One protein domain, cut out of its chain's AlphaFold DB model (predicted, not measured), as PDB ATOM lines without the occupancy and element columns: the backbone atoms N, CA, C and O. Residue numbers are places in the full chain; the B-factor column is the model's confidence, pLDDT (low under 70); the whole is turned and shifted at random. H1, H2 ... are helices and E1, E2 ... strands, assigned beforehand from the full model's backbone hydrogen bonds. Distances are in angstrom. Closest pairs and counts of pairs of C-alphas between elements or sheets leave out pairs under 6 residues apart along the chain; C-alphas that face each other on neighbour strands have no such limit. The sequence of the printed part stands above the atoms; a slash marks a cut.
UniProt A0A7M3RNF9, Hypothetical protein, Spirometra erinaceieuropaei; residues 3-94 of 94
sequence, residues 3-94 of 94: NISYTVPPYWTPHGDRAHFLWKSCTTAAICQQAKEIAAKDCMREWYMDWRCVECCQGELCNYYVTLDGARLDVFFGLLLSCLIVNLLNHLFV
ATOM      1  N   ASN A   3      89.741 155.632 107.346       96.50
ATOM      2  CA  ASN A   3      90.429 156.103 108.536       96.50
ATOM      3  C   ASN A   3      91.464 155.061 108.943       96.50
ATOM      4  O   ASN A   3      91.203 153.854 108.923       96.50
ATOM      5  N   ILE A   4      92.645 155.568 109.247       96.19
ATOM      6  CA  ILE A   4      93.845 154.807 109.523       96.19
ATOM      7  C   ILE A   4      94.369 155.337 110.842       96.19
ATOM      8  O   ILE A   4      94.660 156.528 110.939       96.19
ATOM      9  N   SER A   5      94.505 154.474 111.836       95.88
ATOM     10  CA  SER A   5      95.197 154.818 113.072       95.88
ATOM     11  C   SER A   5      96.347 153.867 113.315       95.88
ATOM     12  O   SER A   5      96.218 152.664 113.105       95.88
ATOM     13  N   TYR A   6      97.453 154.412 113.782       96.19
ATOM     14  CA  TYR A   6      98.617 153.663 114.205       96.19
ATOM     15  C   TYR A   6      98.805 153.916 115.692       96.19
ATOM     16  O   TYR A   6      99.053 155.044 116.106       96.19
ATOM     17  N   THR A   7      98.563 152.887 116.495       94.94
ATOM     18  CA  THR A   7      98.592 152.977 117.959       94.94
ATOM     19  C   THR A   7      98.791 151.587 118.551       94.94
ATOM     20  O   THR A   7      98.733 150.577 117.842       94.94
ATOM     21  N   VAL A   8      99.059 151.528 119.849       93.56
ATOM     22  CA  VAL A   8      99.121 150.274 120.596       93.56
ATOM     23  C   VAL A   8      97.695 149.729 120.756       93.56
ATOM     24  O   VAL A   8      96.768 150.507 120.998       93.56
ATOM     25  N   PRO A   9      97.473 148.411 120.614       91.50
ATOM     26  CA  PRO A   9      96.160 147.827 120.834       91.50
ATOM     27  C   PRO A   9      95.562 148.211 122.198       91.50
ATOM     28  O   PRO A   9      96.287 148.293 123.188       91.50
ATOM     29  N   PRO A  10      94.233 148.400 122.291       87.31
ATOM     30  CA  PRO A  10      93.580 148.885 123.511       87.31
ATOM     31  C   PRO A  10      93.560 147.860 124.658       87.31
ATOM     32  O   PRO A  10      93.040 148.143 125.734       87.31
ATOM     33  N   TYR A  11      94.089 146.659 124.433       89.06
ATOM     34  CA  TYR A  11      94.211 145.596 125.423       89.06
ATOM     35  C   TYR A  11      95.670 145.437 125.863       89.06
ATOM     36  O   TYR A  11      96.602 145.673 125.093       89.06
ATOM     37  N   TRP A  12      95.871 145.017 127.115       88.69
ATOM     38  CA  TRP A  12      97.214 144.826 127.655       88.69
ATOM     39  C   TRP A  12      97.962 143.739 126.883       88.69
ATOM     40  O   TRP A  12      97.475 142.619 126.724       88.69
ATOM     41  N   THR A  13      99.163 144.080 126.428       87.75
ATOM     42  CA  THR A  13     100.095 143.167 125.772       87.75
ATOM     43  C   THR A  13     101.500 143.430 126.316       87.75
ATOM     44  O   THR A  13     101.914 144.591 126.400       87.75
ATOM     45  N   PRO A  14     102.252 142.390 126.720       85.69
ATOM     46  CA  PRO A  14     103.658 142.564 127.059       85.69
ATOM     47  C   PRO A  14     104.401 143.077 125.822       85.69
ATOM     48  O   PRO A  14     104.357 142.421 124.787       85.69
ATOM     49  N   HIS A  15     105.088 144.218 125.936       84.81
ATOM     50  CA  HIS A  15     105.779 144.872 124.813       84.81
ATOM     51  C   HIS A  15     104.850 145.158 123.620       84.81
ATOM     52  O   HIS A  15     105.176 144.826 122.488       84.81
ATOM     53  N   GLY A  16     103.673 145.736 123.882       85.56
ATOM     54  CA  GLY A  16     102.679 146.021 122.849       85.56
ATOM     55  C   GLY A  16     103.234 146.839 121.683       85.56
ATOM     56  O   GLY A  16     103.465 148.042 121.810       85.56
ATOM     57  N   ASP A  17     103.404 146.176 120.543       91.06
ATOM     58  CA  ASP A  17     103.768 146.823 119.293       91.06
ATOM     59  C   ASP A  17     102.589 147.628 118.744       91.06
ATOM     60  O   ASP A  17     101.418 147.251 118.867       91.06
ATOM     61  N   ARG A  18     102.900 148.753 118.100       93.12
ATOM     62  CA  ARG A  18     101.891 149.551 117.402       93.12
ATOM     63  C   ARG A  18     101.424 148.821 116.153       93.12
ATOM     64  O   ARG A  18     102.227 148.319 115.368       93.12
ATOM     65  N   ALA A  19     100.118 148.835 115.934       93.56
ATOM     66  CA  ALA A  19      99.487 148.230 114.777       93.56
ATOM     67  C   ALA A  19      98.681 149.267 113.996       93.56
ATOM     68  O   ALA A  19      98.218 150.274 114.536       93.56
ATOM     69  N   HIS A  20      98.490 148.992 112.709       94.81
ATOM     70  CA  HIS A  20      97.570 149.750 111.877       94.81
ATOM     71  C   HIS A  20      96.147 149.237 112.098       94.81
ATOM     72  O   HIS A  20      95.848 148.073 111.837       94.81
ATOM     73  N   PHE A  21      95.258 150.125 112.524       95.31
ATOM     74  CA  PHE A  21      93.824 149.892 112.583       95.31
ATOM     75  C   PHE A  21      93.155 150.642 111.443       95.31
ATOM     76  O   PHE A  21      93.435 151.819 111.202       95.31
ATOM     77  N   LEU A  22      92.268 149.942 110.742       95.75
ATOM     78  CA  LEU A  22      91.629 150.449 109.543       95.75
ATOM     79  C   LEU A  22      90.120 150.347 109.642       95.75
ATOM     80  O   LEU A  22      89.582 149.293 109.975       95.75
ATOM     81  N   TRP A  23      89.440 151.412 109.238       95.06
ATOM     82  CA  TRP A  23      88.020 151.337 108.945       95.06
ATOM     83  C   TRP A  23      87.666 152.155 107.712       95.06
ATOM     84  O   TRP A  23      88.308 153.150 107.366       95.06
ATOM     85  N   LYS A  24      86.643 151.687 107.003       96.00
ATOM     86  CA  LYS A  24      86.195 152.238 105.729       96.00
ATOM     87  C   LYS A  24      84.686 152.391 105.769       96.00
ATOM     88  O   LYS A  24      83.988 151.519 106.277       96.00
ATOM     89  N   SER A  25      84.187 153.492 105.226       95.50
ATOM     90  CA  SER A  25      82.750 153.697 105.076       95.50
ATOM     91  C   SER A  25      82.419 154.609 103.900       95.50
ATOM     92  O   SER A  25      83.249 155.408 103.436       95.50
ATOM     93  N   CYS A  26      81.177 154.496 103.439       95.75
ATOM     94  CA  CYS A  26      80.544 155.495 102.593       95.75
ATOM     95  C   CYS A  26      80.044 156.645 103.473       95.75
ATOM     96  O   CYS A  26      79.500 156.428 104.555       95.75
ATOM     97  N   THR A  27      80.260 157.879 103.028       96.19
ATOM     98  CA  THR A  27      79.834 159.086 103.743       96.19
ATOM     99  C   THR A  27      79.696 160.249 102.762       96.19
ATOM    100  O   THR A  27      80.067 160.121 101.595       96.19
ATOM    101  N   THR A  28      79.179 161.385 103.224       97.56
ATOM    102  CA  THR A  28      79.100 162.604 102.415       97.56
ATOM    103  C   THR A  28      80.442 163.336 102.396       97.56
ATOM    104  O   THR A  28      81.259 163.211 103.314       97.56
ATOM    105  N   ALA A  29      80.670 164.145 101.357       95.56
ATOM    106  CA  ALA A  29      81.891 164.940 101.234       95.56
ATOM    107  C   ALA A  29      82.111 165.847 102.458       95.56
ATOM    108  O   ALA A  29      83.216 165.891 102.991       95.56
ATOM    109  N   ALA A  30      81.051 166.499 102.948       97.62
ATOM    110  CA  ALA A  30      81.120 167.401 104.097       97.62
ATOM    111  C   ALA A  30      81.569 166.684 105.383       97.62
ATOM    112  O   ALA A  30      82.487 167.146 106.057       97.62
ATOM    113  N   ILE A  31      80.980 165.519 105.685       97.94
ATOM    114  CA  ILE A  31      81.340 164.724 106.870       97.94
ATOM    115  C   ILE A  31      82.789 164.240 106.768       97.94
ATOM    116  O   ILE A  31      83.535 164.290 107.744       97.94
ATOM    117  N   CYS A  32      83.206 163.799 105.578       97.12
ATOM    118  CA  CYS A  32      84.571 163.336 105.380       97.12
ATOM    119  C   CYS A  32      85.599 164.453 105.592       97.12
ATOM    120  O   CYS A  32      86.590 164.238 106.289       97.12
ATOM    121  N   GLN A  33      85.363 165.645 105.030       97.00
ATOM    122  CA  GLN A  33      86.281 166.775 105.197       97.00
ATOM    123  C   GLN A  33      86.370 167.213 106.658       97.00
ATOM    124  O   GLN A  33      87.474 167.366 107.170       97.00
ATOM    125  N   GLN A  34      85.241 167.290 107.367       97.75
ATOM    126  CA  GLN A  34      85.244 167.587 108.799       97.75
ATOM    127  C   GLN A  34      86.070 166.558 109.591       97.75
ATOM    128  O   GLN A  34      86.914 166.918 110.410       97.75
ATOM    129  N   ALA A  35      85.873 165.262 109.330       96.88
ATOM    130  CA  ALA A  35      86.636 164.203 109.989       96.88
ATOM    131  C   ALA A  35      88.139 164.271 109.660       96.88
ATOM    132  O   ALA A  35      88.974 164.000 110.530       96.88
ATOM    133  N   LYS A  36      88.481 164.656 108.425       96.06
ATOM    134  CA  LYS A  36      89.853 164.894 107.970       96.06
ATOM    135  C   LYS A  36      90.499 166.077 108.671       96.06
ATOM    136  O   LYS A  36      91.617 165.927 109.142       96.06
ATOM    137  N   GLU A  37      89.810 167.201 108.809       96.88
ATOM    138  CA  GLU A  37      90.311 168.377 109.532       96.88
ATOM    139  C   GLU A  37      90.558 168.075 111.014       96.88
ATOM    140  O   GLU A  37      91.588 168.460 111.566       96.88
ATOM    141  N   ILE A  38      89.655 167.322 111.650       96.62
ATOM    142  CA  ILE A  38      89.834 166.878 113.037       96.62
ATOM    143  C   ILE A  38      91.060 165.961 113.155       96.62
ATOM    144  O   ILE A  38      91.832 166.096 114.098       96.62
ATOM    145  N   ALA A  39      91.244 165.026 112.216       95.94
ATOM    146  CA  ALA A  39      92.368 164.086 112.213       95.94
ATOM    147  C   ALA A  39      93.707 164.715 111.799       95.94
ATOM    148  O   ALA A  39      94.754 164.225 112.200       95.94
ATOM    149  N   ALA A  40      93.692 165.798 111.016       93.81
ATOM    150  CA  ALA A  40      94.894 166.421 110.464       93.81
ATOM    151  C   ALA A  40      95.898 166.858 111.539       93.81
ATOM    152  O   ALA A  40      97.097 166.863 111.277       93.81
ATOM    153  N   LYS A  41      95.417 167.172 112.749       92.94
ATOM    154  CA  LYS A  41      96.250 167.537 113.903       92.94
ATOM    155  C   LYS A  41      97.219 166.426 114.317       92.94
ATOM    156  O   LYS A  41      98.328 166.729 114.734       92.94
ATOM    157  N   ASP A  42      96.816 165.171 114.120       93.94
ATOM    158  CA  ASP A  42      97.549 163.981 114.559       93.94
ATOM    159  C   ASP A  42      97.932 163.077 113.370       93.94
ATOM    160  O   ASP A  42      98.223 161.897 113.547       93.94
ATOM    161  N   CYS A  43      97.908 163.586 112.133       94.38
ATOM    162  CA  CYS A  43      98.186 162.812 110.917       94.38
ATOM    163  C   CYS A  43      99.628 163.037 110.431       94.38
ATOM    164  O   CYS A  43      99.860 163.669 109.403       94.38
ATOM    165  N   MET A  44     100.603 162.521 111.184       91.56
ATOM    166  CA  MET A  44     102.037 162.676 110.875       91.56
ATOM    167  C   MET A  44     102.669 161.464 110.171       91.56
ATOM    168  O   MET A  44     103.647 161.619 109.454       91.56
ATOM    169  N   ARG A  45     102.087 160.264 110.325       91.31
ATOM    170  CA  ARG A  45     102.612 158.992 109.778       91.31
ATOM    171  C   ARG A  45     104.031 158.622 110.231       91.31
ATOM    172  O   ARG A  45     104.719 157.862 109.556       91.31
ATOM    173  N   GLU A  46     104.440 159.114 111.393       93.44
ATOM    174  CA  GLU A  46     105.712 158.755 112.016       93.44
ATOM    175  C   GLU A  46     105.640 157.355 112.634       93.44
ATOM    176  O   GLU A  46     104.659 156.991 113.279       93.44
ATOM    177  N   TRP A  47     106.689 156.552 112.464       91.19
ATOM    178  CA  TRP A  47     106.705 155.144 112.895       91.19
ATOM    179  C   TRP A  47     106.798 154.954 114.419       91.19
ATOM    180  O   TRP A  47     106.533 153.871 114.930       91.19
ATOM    181  N   TYR A  48     107.202 155.988 115.155       89.69
ATOM    182  CA  TYR A  48     107.440 155.936 116.602       89.69
ATOM    183  C   TYR A  48     106.364 156.662 117.417       89.69
ATOM    184  O   TYR A  48     106.361 156.562 118.646       89.69
ATOM    185  N   MET A  49     105.456 157.381 116.754       93.31
ATOM    186  CA  MET A  49     104.366 158.114 117.394       93.31
ATOM    187  C   MET A  49     103.014 157.530 117.015       93.31
ATOM    188  O   MET A  49     102.852 156.916 115.962       93.31
ATOM    189  N   ASP A  50     102.034 157.764 117.875       95.31
ATOM    190  CA  ASP A  50     100.650 157.461 117.560       95.31
ATOM    191  C   ASP A  50     100.121 158.512 116.584       95.31
ATOM    192  O   ASP A  50     100.371 159.710 116.739       95.31
ATOM    193  N   TRP A  51      99.387 158.070 115.569       96.56
ATOM    194  CA  TRP A  51      98.806 158.977 114.586       96.56
ATOM    195  C   TRP A  51      97.489 158.451 114.045       96.56
ATOM    196  O   TRP A  51      97.212 157.249 114.047       96.56
ATOM    197  N   ARG A  52      96.663 159.374 113.549       96.12
ATOM    198  CA  ARG A  52      95.388 159.055 112.911       96.12
ATOM    199  C   ARG A  52      95.164 159.935 111.696       96.12
ATOM    200  O   ARG A  52      95.169 161.154 111.795       96.12
ATOM    201  N   CYS A  53      94.889 159.310 110.563       96.06
ATOM    202  CA  CYS A  53      94.609 159.982 109.303       96.06
ATOM    203  C   CYS A  53      93.222 159.599 108.786       96.06
ATOM    204  O   CYS A  53      92.781 158.460 108.932       96.06
ATOM    205  N   VAL A  54      92.548 160.554 108.142       96.56
ATOM    206  CA  VAL A  54      91.299 160.317 107.410       96.56
ATOM    207  C   VAL A  54      91.495 160.740 105.961       96.56
ATOM    208  O   VAL A  54      91.944 161.848 105.673       96.56
ATOM    209  N   GLU A  55      91.135 159.848 105.051       95.12
ATOM    210  CA  GLU A  55      91.240 160.049 103.616       95.12
ATOM    211  C   GLU A  55      89.860 160.021 102.956       95.12
ATOM    212  O   GLU A  55      89.050 159.102 103.143       95.12
ATOM    213  N   CYS A  56      89.608 161.056 102.156       94.56
ATOM    214  CA  CYS A  56      88.381 161.239 101.394       94.56
ATOM    215  C   CYS A  56      88.619 160.866  99.935       94.56
ATOM    216  O   CYS A  56      89.599 161.306  99.341       94.56
ATOM    217  N   CYS A  57      87.701 160.093  99.363       94.44
ATOM    218  CA  CYS A  57      87.689 159.727  97.951       94.44
ATOM    219  C   CYS A  57      86.269 159.829  97.399       94.44
ATOM    220  O   CYS A  57      85.304 159.850  98.168       94.44
ATOM    221  N   GLN A  58      86.162 159.866  96.073       93.25
ATOM    222  CA  GLN A  58      84.906 159.904  95.336       93.25
ATOM    223  C   GLN A  58      84.937 158.854  94.219       93.25
ATOM    224  O   GLN A  58      85.975 158.660  93.591       93.25
ATOM    225  N   GLY A  59      83.799 158.201  93.977       91.56
ATOM    226  CA  GLY A  59      83.638 157.157  92.962       91.56
ATOM    227  C   GLY A  59      83.406 155.764  93.551       91.56
ATOM    228  O   GLY A  59      83.542 155.546  94.758       91.56
ATOM    229  N   GLU A  60      83.052 154.822  92.682       93.12
ATOM    230  CA  GLU A  60      82.853 153.415  93.037       93.12
ATOM    231  C   GLU A  60      84.166 152.776  93.491       93.12
ATOM    232  O   GLU A  60      85.208 152.975  92.867       93.12
ATOM    233  N   LEU A  61      84.120 152.021  94.596       90.81
ATOM    234  CA  LEU A  61      85.283 151.348  95.196       90.81
ATOM    235  C   LEU A  61      86.510 152.265  95.381       90.81
ATOM    236  O   LEU A  61      87.647 151.795  95.419       90.81
ATOM    237  N   CYS A  62      86.301 153.577  95.540       92.81
ATOM    238  CA  CYS A  62      87.390 154.553  95.537       92.81
ATOM    239  C   CYS A  62      88.412 154.348  96.666       92.81
ATOM    240  O   CYS A  62      89.556 154.770  96.553       92.81
ATOM    241  N   ASN A  63      88.013 153.686  97.754       93.50
ATOM    242  CA  ASN A  63      88.866 153.323  98.880       93.50
ATOM    243  C   ASN A  63      89.205 151.826  98.908       93.50
ATOM    244  O   ASN A  63      89.342 151.261  99.996       93.50
ATOM    245  N   TYR A  64      89.338 151.183  97.747       92.75
ATOM    246  CA  TYR A  64      89.783 149.793  97.647       92.75
ATOM    247  C   TYR A  64      91.139 149.579  98.341       92.75
ATOM    248  O   TYR A  64      91.281 148.690  99.181       92.75
ATOM    249  N   TYR A  65      92.106 150.465  98.081       92.19
ATOM    250  CA  TYR A  65      93.394 150.475  98.772       92.19
ATOM    251  C   TYR A  65      93.328 151.185 100.124       92.19
ATOM    252  O   TYR A  65      92.415 151.962 100.420       92.19
ATOM    253  N   VAL A  66      94.300 150.878 100.985       90.00
ATOM    254  CA  VAL A  66      94.398 151.444 102.334       90.00
ATOM    255  C   VAL A  66      94.592 152.956 102.274       90.00
ATOM    256  O   VAL A  66      93.783 153.680 102.847       90.00
ATOM    257  N   THR A  67      95.609 153.404 101.544       88.88
ATOM    258  CA  THR A  67      95.877 154.815 101.279       88.88
ATOM    259  C   THR A  67      95.565 155.149  99.829       88.88
ATOM    260  O   THR A  67      95.803 154.338  98.933       88.88
ATOM    261  N   LEU A  68      95.055 156.348  99.595       79.94
ATOM    262  CA  LEU A  68      94.889 156.924  98.271       79.94
ATOM    263  C   LEU A  68      96.234 157.494  97.826       79.94
ATOM    264  O   LEU A  68      96.808 158.337  98.518       79.94
ATOM    265  N   ASP A  69      96.736 157.038  96.681       65.69
ATOM    266  CA  ASP A  69      97.904 157.665  96.071       65.69
ATOM    267  C   ASP A  69      97.519 159.052  95.533       65.69
ATOM    268  O   ASP A  69      96.462 159.252  94.924       65.69
ATOM    269  N   GLY A  70      98.351 160.042  95.835       55.84
ATOM    270  CA  GLY A  70      98.064 161.459  95.654       55.84
ATOM    271  C   GLY A  70      98.322 161.932  94.230       55.84
ATOM    272  O   GLY A  70      99.173 162.795  94.027       55.84
ATOM    273  N   ALA A  71      97.590 161.427  93.238       55.88
ATOM    274  CA  ALA A  71      97.629 162.024  91.905       55.88
ATOM    275  C   ALA A  71      96.920 163.394  91.934       55.88
ATOM    276  O   ALA A  71      95.698 163.490  91.820       55.88
ATOM    277  N   ARG A  72      97.686 164.482  92.115       56.88
ATOM    278  CA  ARG A  72      97.184 165.859  91.978       56.88
ATOM    279  C   ARG A  72      96.883 166.153  90.506       56.88
ATOM    280  O   ARG A  72      97.770 166.541  89.749       56.88
ATOM    281  N   LEU A  73      95.622 165.993  90.109       61.69
ATOM    282  CA  LEU A  73      95.156 166.288  88.749       61.69
ATOM    283  C   LEU A  73      95.227 167.787  88.390       61.69
ATOM    284  O   LEU A  73      95.236 168.132  87.210       61.69
ATOM    285  N   ASP A  74      95.357 168.671  89.385       63.00
ATOM    286  CA  ASP A  74      95.443 170.130  89.202       63.00
ATOM    287  C   ASP A  74      96.632 170.556  88.324       63.00
ATOM    288  O   ASP A  74      96.535 171.507  87.547       63.00
ATOM    289  N   VAL A  75      97.748 169.822  88.396       65.19
ATOM    290  CA  VAL A  75      98.951 170.107  87.595       65.19
ATOM    291  C   VAL A  75      98.679 169.880  86.104       65.19
ATOM    292  O   VAL A  75      99.121 170.664  85.264       65.19
ATOM    293  N   PHE A  76      97.895 168.851  85.769       69.44
ATOM    294  CA  PHE A  76      97.535 168.544  84.385       69.44
ATOM    295  C   PHE A  76      96.572 169.583  83.799       69.44
ATOM    296  O   PHE A  76      96.754 170.002  82.657       69.44
ATOM    297  N   PHE A  77      95.598 170.063  84.582       76.00
ATOM    298  CA  PHE A  77      94.689 171.128  84.141       76.00
ATOM    299  C   PHE A  77      95.411 172.462  83.911       76.00
ATOM    300  O   PHE A  77      95.142 173.131  82.912       76.00
ATOM    301  N   GLY A  78      96.360 172.826  84.781       79.94
ATOM    302  CA  GLY A  78      97.174 174.033  84.607       79.94
ATOM    303  C   GLY A  78      98.038 173.991  83.341       79.94
ATOM    304  O   GLY A  78      98.081 174.964  82.586       79.94
ATOM    305  N   LEU A  79      98.664 172.843  83.058       80.94
ATOM    306  CA  LEU A  79      99.452 172.644  81.838       80.94
ATOM    307  C   LEU A  79      98.587 172.727  80.573       80.94
ATOM    308  O   LEU A  79      98.950 173.432  79.631       80.94
ATOM    309  N   LEU A  80      97.415 172.084  80.565       84.25
ATOM    310  CA  LEU A  80      96.490 172.126  79.427       84.25
ATOM    311  C   LEU A  80      95.983 173.546  79.137       84.25
ATOM    312  O   LEU A  80      95.985 173.968  77.981       84.25
ATOM    313  N   LEU A  81      95.615 174.306  80.175       86.94
ATOM    314  CA  LEU A  81      95.206 175.705  80.034       86.94
ATOM    315  C   LEU A  81      96.338 176.576  79.479       86.94
ATOM    316  O   LEU A  81      96.100 177.374  78.576       86.94
ATOM    317  N   SER A  82      97.573 176.393  79.955       86.12
ATOM    318  CA  SER A  82      98.722 177.155  79.447       86.12
ATOM    319  C   SER A  82      99.001 176.878  77.964       86.12
ATOM    320  O   SER A  82      99.188 177.816  77.192       86.12
ATOM    321  N   CYS A  83      98.927 175.615  77.530       86.94
ATOM    322  CA  CYS A  83      99.063 175.242  76.122       86.94
ATOM    323  C   CYS A  83      97.963 175.857  75.248       86.94
ATOM    324  O   CYS A  83      98.252 176.353  74.158       86.94
ATOM    325  N   LEU A  84      96.709 175.851  75.709       89.50
ATOM    326  CA  LEU A  84      95.597 176.466  74.978       89.50
ATOM    327  C   LEU A  84      95.794 177.978  74.821       89.50
ATOM    328  O   LEU A  84      95.600 178.502  73.727       89.50
ATOM    329  N   ILE A  85      96.245 178.663  75.877       92.69
ATOM    330  CA  ILE A  85      96.515 180.108  75.851       92.69
ATOM    331  C   ILE A  85      97.633 180.444  74.855       92.69
ATOM    332  O   ILE A  85      97.472 181.362  74.054       92.69
ATOM    333  N   VAL A  86      98.738 179.689  74.846       89.00
ATOM    334  CA  VAL A  86      99.860 179.918  73.912       89.00
ATOM    335  C   VAL A  86      99.428 179.737  72.454       89.00
ATOM    336  O   VAL A  86      99.779 180.555  71.604       89.00
ATOM    337  N   ASN A  87      98.629 178.710  72.154       84.00
ATOM    338  CA  ASN A  87      98.114 178.492  70.799       84.00
ATOM    339  C   ASN A  87      97.136 179.594  70.361       84.00
ATOM    340  O   ASN A  87      97.185 180.029  69.212       84.00
ATOM    341  N   LEU A  88      96.283 180.077  71.271       85.06
ATOM    342  CA  LEU A  88      95.353 181.170  70.978       85.06
ATOM    343  C   LEU A  88      96.095 182.487  70.706       85.06
ATOM    344  O   LEU A  88      95.760 183.199  69.765       85.06
ATOM    345  N   LEU A  89      97.128 182.787  71.503       85.31
ATOM    346  CA  LEU A  89      97.985 183.956  71.303       85.31
ATOM    347  C   LEU A  89      98.727 183.867  69.964       85.31
ATOM    348  O   LEU A  89      98.693 184.823  69.197       85.31
ATOM    349  N   ASN A  90      99.309 182.716  69.619       81.25
ATOM    350  CA  ASN A  90      99.955 182.531  68.313       81.25
ATOM    351  C   ASN A  90      99.001 182.757  67.127       81.25
ATOM    352  O   ASN A  90      99.447 183.225  66.088       81.25
ATOM    353  N   HIS A  91      97.708 182.459  67.269       79.00
ATOM    354  CA  HIS A  91      96.713 182.700  66.219       79.00
ATOM    355  C   HIS A  91      96.248 184.172  66.145       79.00
ATOM    356  O   HIS A  91      95.751 184.609  65.113       79.00
ATOM    357  N   LEU A  92      96.364 184.941  67.231       75.81
ATOM    358  CA  LEU A  92      95.973 186.360  67.285       75.81
ATOM    359  C   LEU A  92      97.085 187.321  66.833       75.81
ATOM    360  O   LEU A  92      96.786 188.465  66.497       75.81
ATOM    361  N   PHE A  93      98.347 186.879  66.850       67.44
ATOM    362  CA  PHE A  93      99.531 187.684  66.508       67.44
ATOM    363  C   PHE A  93     100.218 187.272  65.184       67.44
ATOM    364  O   PHE A  93     101.322 187.743  64.904       67.44
ATOM    365  N   VAL A  94      99.566 186.429  64.374       55.06
ATOM    366  CA  VAL A  94      99.886 186.133  62.960       55.06
ATOM    367  C   VAL A  94      98.745 186.654  62.097       55.06
ATOM    368  O   VAL A  94      99.044 187.324  61.085       55.06
TER     369      VAL A  94
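This is residues 3 to 94 of the 94 residues of the protein "Hypothetical protein" of Spirometra erinaceieuropaei (UniProt A0A7M3RNF9). A small three-stranded sheet with helix H1 over one face makes a head, from which residues 69 to 94, mostly the long helix H2, stick out as an arm. The 92 printed residues run E1, E2, H1, E3, H2, of mixed class; the sheet, E2 E1 E3, is antiparallel. The whole is extended, with a radius of gyration of the C-alphas of 20.8 A, spanning 77 by 28 by 22 A.

E1, residues 3 to 7, and E2, residues 19 to 24, form a hairpin; N 5 and O 21 are 2.9 A apart, within hydrogen-bond range. E3, residues 51 to 55, is E1's other antiparallel neighbour, with N 4 and O 53 at 2.9 A. H1, residues 29 to 40, is on the sheet, two layers in all, at a height over the sheet of 6.3 A; its closest C-alphas to E3 are Lys 36 and Val 54, 4.8 A. E2, H1 and E3 form a split strand-helix-strand unit, E1 between the strands, its crossover right-handed. H2, residues 74 to 92, is apart from H1. In H1 and H2 every O i to N i+4 pair is within hydrogen-bond range.

E1, 12.9 A long, begins at C-alpha 3 (90.429, 156.103, 108.536). E2 measures 16.6 A, H1 16.0 A, E3 13.4 A. H2, 27.3 A, ends at C-alpha 92 (95.973, 186.360, 67.285).

The printed part has no cut. Links E1 to E2 and E3 to H2 are long. Residues 69 to 76 and 93 to 94 have pLDDT under 70.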